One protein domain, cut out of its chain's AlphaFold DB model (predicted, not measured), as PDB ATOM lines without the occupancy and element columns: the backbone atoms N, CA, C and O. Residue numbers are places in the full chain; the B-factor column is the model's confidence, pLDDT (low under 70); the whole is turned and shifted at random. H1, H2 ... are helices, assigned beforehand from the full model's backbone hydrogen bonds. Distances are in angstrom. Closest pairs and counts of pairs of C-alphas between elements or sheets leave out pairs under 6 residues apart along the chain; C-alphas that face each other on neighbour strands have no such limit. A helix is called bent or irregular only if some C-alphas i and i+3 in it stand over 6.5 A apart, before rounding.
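This is residues 4 to 45 of the 158 residues of an uncharacterized protein of Rhodococcus sp. SGAir0479 (UniProt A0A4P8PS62). The model is a wide, open V of helices: H1 makes the shorter arm, H3 the much longer one, and the short helix H2, with the links before and after it, makes the turn at the corner. The space between the two arms is empty, and no helix packs on another. The printed part has 42 residues with three named helices, in the order H1, H2, H3 along the chain, and no named strand; its class is all helix. It is extended, with a radius of gyration of the C-alphas of 15.7 A, and flat, with C-alphas that span 41 by 29 by 8 A.

The printed part begins with H1, residues 4 to 13, which starts at C-alpha 4 at (161.188, 116.083, 215.117) and is 14.7 A long from first to last C-alpha. Ile 14 and Pro 15 lead to H2, residues 16 to 19, with C-alpha 16 at (166.193, 135.894, 212.073). H2 is neither bent nor irregular, but only just: C-alphas 16 and 19 are 6.1 A apart. After residues 20 to 22 comes H3, residues 23 to 44, the longest helix, with 22 residues and 31.5 A from first to last C-alpha. It ends at C-alpha 44 at (145.966, 135.805, 245.905), and Asn 45 follows as the last printed residue.

H1 and H2 are apart, with no C-alpha of the one within 8 A of the other, though a tight link of 2 residues joins them. H2 and H3 meet only through their link, a tight one of 3 residues. H1 and H3 are apart. In H1 and H3 every pair of O i and N i+4 is within hydrogen-bond range. H2, with four residues, is too short for such a pair, and its one pair of O i and N i+3 is not within range.

The two C-alphas farthest apart are those of Glu 5 and Leu 44, at 42.3 A, and the first and last printed C-alphas, of Gln 4 and Asn 45, are 38.4 A apart. Residues 4 to 45 stand free, of which 4 to 13 belong to H1, 16 to 19 to H2 and 23 to 44 to H3. It has no cut, and neither of its two links is long. The mean pLDDT of the printed part is 72.8. Residues 4 to 24 are under 70, of which 4 to 13 belong to H1 and 16 to 19 to H2; the mean is 60 in H1, 56 in H2 and 84 in H3.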
ATOM      1  N   GLN A   4     160.030 115.181 215.115       58.12
ATOM      2  CA  GLN A   4     161.188 116.083 215.117       58.12
ATOM      3  C   GLN A   4     161.432 116.759 213.760       58.12
ATOM      4  O   GLN A   4     161.795 117.936 213.715       58.12
ATOM      5  N   GLU A   5     161.133 116.078 212.650       60.78
ATOM      6  CA  GLU A   5     161.173 116.693 211.316       60.78
ATOM      7  C   GLU A   5     160.237 117.913 211.250       60.78
ATOM      8  O   GLU A   5     160.642 118.981 210.784       60.78
ATOM      9  N   LYS A   6     159.024 117.804 211.817       58.88
ATOM     10  CA  LYS A   6     158.028 118.890 211.819       58.88
ATOM     11  C   LYS A   6     158.499 120.123 212.599       58.88
ATOM     12  O   LYS A   6     158.402 121.233 212.075       58.88
ATOM     13  N   VAL A   7     159.050 119.962 213.809       61.69
ATOM     14  CA  VAL A   7     159.566 121.118 214.574       61.69
ATOM     15  C   VAL A   7     160.809 121.738 213.936       61.69
ATOM     16  O   VAL A   7     160.920 122.964 213.928       61.69
ATOM     17  N   SER A   8     161.693 120.950 213.313       59.09
ATOM     18  CA  SER A   8     162.863 121.510 212.617       59.09
ATOM     19  C   SER A   8     162.472 122.428 211.447       59.09
ATOM     20  O   SER A   8     163.087 123.479 211.258       59.09
ATOM     21  N   LEU A   9     161.401 122.097 210.713       60.28
ATOM     22  CA  LEU A   9     160.856 122.937 209.639       60.28
ATOM     23  C   LEU A   9     160.231 124.239 210.165       60.28
ATOM     24  O   LEU A   9     160.430 125.290 209.552       60.28
ATOM     25  N   LEU A  10     159.543 124.202 211.314       60.31
ATOM     26  CA  LEU A  10     159.036 125.410 211.981       60.31
ATOM     27  C   LEU A  10     160.186 126.343 212.388       60.31
ATOM     28  O   LEU A  10     160.185 127.520 212.021       60.31
ATOM     29  N   TRP A  11     161.210 125.815 213.068       60.62
ATOM     30  CA  TRP A  11     162.374 126.598 213.504       60.62
ATOM     31  C   TRP A  11     163.157 127.196 212.326       60.62
ATOM     32  O   TRP A  11     163.666 128.314 212.419       60.62
ATOM     33  N   LYS A  12     163.194 126.502 211.181       60.00
ATOM     34  CA  LYS A  12     163.846 126.975 209.947       60.00
ATOM     35  C   LYS A  12     163.108 128.138 209.262       60.00
ATOM     36  O   LYS A  12     163.712 128.803 208.421       60.00
ATOM     37  N   ARG A  13     161.844 128.415 209.623       61.59
ATOM     38  CA  ARG A  13     161.029 129.521 209.074       61.59
ATOM     39  C   ARG A  13     160.920 130.744 210.001       61.59
ATOM     40  O   ARG A  13     160.376 131.761 209.580       61.59
ATOM     41  N   ILE A  14     161.472 130.697 211.219       65.12
ATOM     42  CA  ILE A  14     161.513 131.859 212.126       65.12
ATOM     43  C   ILE A  14     162.436 132.941 211.522       65.12
ATOM     44  O   ILE A  14     163.635 132.696 211.345       65.12
ATOM     45  N   PRO A  15     161.933 134.149 211.193       62.03
ATOM     46  CA  PRO A  15     162.733 135.159 210.513       62.03
ATOM     47  C   PRO A  15     163.761 135.772 211.471       62.03
ATOM     48  O   PRO A  15     163.442 136.619 212.305       62.03
ATOM     49  N   ARG A  16     165.038 135.407 211.283       58.19
ATOM     50  CA  ARG A  16     166.193 135.894 212.073       58.19
ATOM     51  C   ARG A  16     166.303 137.431 212.165       58.19
ATOM     52  O   ARG A  16     166.990 137.933 213.048       58.19
ATOM     53  N   LYS A  17     165.607 138.177 211.294       54.78
ATOM     54  CA  LYS A  17     165.532 139.650 211.286       54.78
ATOM     55  C   LYS A  17     164.748 140.267 212.458       54.78
ATOM     56  O   LYS A  17     165.020 141.414 212.785       54.78
ATOM     57  N   LEU A  18     163.840 139.544 213.128       55.06
ATOM     58  CA  LEU A  18     163.100 140.083 214.290       55.06
ATOM     59  C   LEU A  18     163.963 140.257 215.558       55.06
ATOM     60  O   LEU A  18     163.522 140.860 216.531       55.06
ATOM     61  N   PHE A  19     165.204 139.763 215.557       55.62
ATOM     62  CA  PHE A  19     166.101 139.793 216.714       55.62
ATOM     63  C   PHE A  19     167.242 140.822 216.608       55.62
ATOM     64  O   PHE A  19     168.327 140.622 217.154       55.62
ATOM     65  N   GLY A  20     166.981 141.954 215.947       55.84
ATOM     66  CA  GLY A  20     167.894 143.100 215.860       55.84
ATOM     67  C   GLY A  20     168.064 143.867 217.179       55.84
ATOM     68  O   GLY A  20     167.512 144.951 217.349       55.84
ATOM     69  N   GLY A  21     168.845 143.320 218.114       60.41
ATOM     70  CA  GLY A  21     169.417 144.039 219.264       60.41
ATOM     71  C   GLY A  21     168.453 144.420 220.397       60.41
ATOM     72  O   GLY A  21     168.607 143.924 221.509       60.41
ATOM     73  N   ARG A  22     167.480 145.309 220.147       60.00
ATOM     74  CA  ARG A  22     166.738 146.031 221.210       60.00
ATOM     75  C   ARG A  22     165.381 145.439 221.601       60.00
ATOM     76  O   ARG A  22     164.975 145.590 222.746       60.00
ATOM     77  N   VAL A  23     164.688 144.740 220.700       59.41
ATOM     78  CA  VAL A  23     163.330 144.217 220.982       59.41
ATOM     79  C   VAL A  23     163.348 143.111 222.052       59.41
ATOM     80  O   VAL A  23     162.422 143.002 222.849       59.41
ATOM     81  N   ARG A  24     164.436 142.328 222.125       67.31
ATOM     82  CA  ARG A  24     164.561 141.175 223.037       67.31
ATOM     83  C   ARG A  24     164.362 141.537 224.508       67.31
ATOM     84  O   ARG A  24     163.609 140.848 225.188       67.31
ATOM     85  N   THR A  25     165.022 142.584 225.001       72.00
ATOM     86  CA  THR A  25     164.975 142.938 226.428       72.00
ATOM     87  C   THR A  25     163.595 143.422 226.842       72.00
ATOM     88  O   THR A  25     163.089 142.938 227.845       72.00
ATOM     89  N   THR A  26     162.934 144.280 226.056       80.00
ATOM     90  CA  THR A  26     161.557 144.701 226.368       80.00
ATOM     91  C   THR A  26     160.578 143.523 226.346       80.00
ATOM     92  O   THR A  26     159.814 143.380 227.297       80.00
ATOM     93  N   THR A  27     160.661 142.604 225.373       81.44
ATOM     94  CA  THR A  27     159.792 141.410 225.372       81.44
ATOM     95  C   THR A  27     160.069 140.465 226.541       81.44
ATOM     96  O   THR A  27     159.125 139.940 227.121       81.44
ATOM     97  N   VAL A  28     161.338 140.266 226.926       81.94
ATOM     98  CA  VAL A  28     161.703 139.408 228.068       81.94
ATOM     99  C   VAL A  28     161.252 140.038 229.384       81.94
ATOM    100  O   VAL A  28     160.634 139.350 230.188       81.94
ATOM    101  N   VAL A  29     161.479 141.339 229.584       84.94
ATOM    102  CA  VAL A  29     161.004 142.072 230.770       84.94
ATOM    103  C   VAL A  29     159.479 142.019 230.861       84.94
ATOM    104  O   VAL A  29     158.958 141.712 231.927       84.94
ATOM    105  N   MET A  30     158.756 142.229 229.755       89.06
ATOM    106  CA  MET A  30     157.291 142.166 229.754       89.06
ATOM    107  C   MET A  30     156.784 140.747 230.071       89.06
ATOM    108  O   MET A  30     155.905 140.598 230.913       89.06
ATOM    109  N   CYS A  31     157.404 139.697 229.512       87.25
ATOM    110  CA  CYS A  31     157.087 138.309 229.873       87.25
ATOM    111  C   CYS A  31     157.382 137.997 231.351       87.25
ATOM    112  O   CYS A  31     156.591 137.307 231.985       87.25
ATOM    113  N   VAL A  32     158.486 138.500 231.913       91.06
ATOM    114  CA  VAL A  32     158.842 138.292 233.330       91.06
ATOM    115  C   VAL A  32     157.876 139.026 234.262       91.06
ATOM    116  O   VAL A  32     157.419 138.428 235.233       91.06
ATOM    117  N   LEU A  33     157.500 140.273 233.952       92.38
ATOM    118  CA  LEU A  33     156.459 140.995 234.696       92.38
ATOM    119  C   LEU A  33     155.111 140.267 234.619       92.38
ATOM    120  O   LEU A  33     154.438 140.127 235.636       92.38
ATOM    121  N   TRP A  34     154.732 139.776 233.437       94.44
ATOM    122  CA  TRP A  34     153.475 139.055 233.241       94.44
ATOM    123  C   TRP A  34     153.448 137.721 234.000       94.44
ATOM    124  O   TRP A  34     152.459 137.420 234.659       94.44
ATOM    125  N   LEU A  35     154.547 136.958 233.988       93.12
ATOM    126  CA  LEU A  35     154.692 135.724 234.772       93.12
ATOM    127  C   LEU A  35     154.671 135.986 236.285       93.12
ATOM    128  O   LEU A  35     154.004 135.256 237.014       93.12
ATOM    129  N   GLY A  36     155.354 137.034 236.757       93.31
ATOM    130  CA  GLY A  36     155.333 137.427 238.169       93.31
ATOM    131  C   GLY A  36     153.940 137.859 238.634       93.31
ATOM    132  O   GLY A  36     153.484 137.434 239.692       93.31
ATOM    133  N   LEU A  37     153.228 138.636 237.810       89.94
ATOM    134  CA  LEU A  37     151.847 139.037 238.080       89.94
ATOM    135  C   LEU A  37     150.881 137.842 238.033       89.94
ATOM    136  O   LEU A  37     149.981 137.767 238.863       89.94
ATOM    137  N   ALA A  38     151.080 136.893 237.113       87.75
ATOM    138  CA  ALA A  38     150.286 135.668 237.036       87.75
ATOM    139  C   ALA A  38     150.503 134.757 238.259       87.75
ATOM    140  O   ALA A  38     149.533 134.226 238.793       87.75
ATOM    141  N   MET A  39     151.742 134.621 238.749       87.12
ATOM    142  CA  MET A  39     152.024 133.897 239.995       87.12
ATOM    143  C   MET A  39     151.404 134.588 241.214       87.12
ATOM    144  O   MET A  39     150.733 133.926 241.998       87.12
ATOM    145  N   LEU A  40     151.548 135.911 241.341       87.94
ATOM    146  CA  LEU A  40     150.930 136.665 242.437       87.94
ATOM    147  C   LEU A  40     149.392 136.607 242.383       87.94
ATOM    148  O   LEU A  40     148.737 136.546 243.419       87.94
ATOM    149  N   ASN A  41     148.800 136.588 241.186       86.19
ATOM    150  CA  ASN A  41     147.360 136.409 241.020       86.19
ATOM    151  C   ASN A  41     146.898 134.987 241.380       86.19
ATOM    152  O   ASN A  41     145.830 134.853 241.965       86.19
ATOM    153  N   ALA A  42     147.695 133.955 241.093       82.69
ATOM    154  CA  ALA A  42     147.404 132.578 241.496       82.69
ATOM    155  C   ALA A  42     147.566 132.339 243.011       82.69
ATOM    156  O   ALA A  42     146.892 131.474 243.555       82.69
ATOM    157  N   ASP A  43     148.425 133.103 243.691       81.62
ATOM    158  CA  ASP A  43     148.596 133.064 245.153       81.62
ATOM    159  C   ASP A  43     147.457 133.817 245.876       81.62
ATOM    160  O   ASP A  43     146.847 133.307 246.813       81.62
ATOM    161  N   LEU A  44     147.085 135.005 245.377       80.00
ATOM    162  CA  LEU A  44     145.966 135.805 245.905       80.00
ATOM    163  C   LEU A  44     144.578 135.234 245.572       80.00
ATOM    164  O   LEU A  44     143.611 135.513 246.279       80.00
ATOM    165  N   ASN A  45     144.461 134.490 244.474       77.00
ATOM    166  CA  ASN A  45     143.226 133.872 244.003       77.00
ATOM    167  C   ASN A  45     143.545 132.462 243.470       77.00
ATOM    168  O   ASN A  45     143.615 132.271 242.248       77.00
TER     169      ASN A  45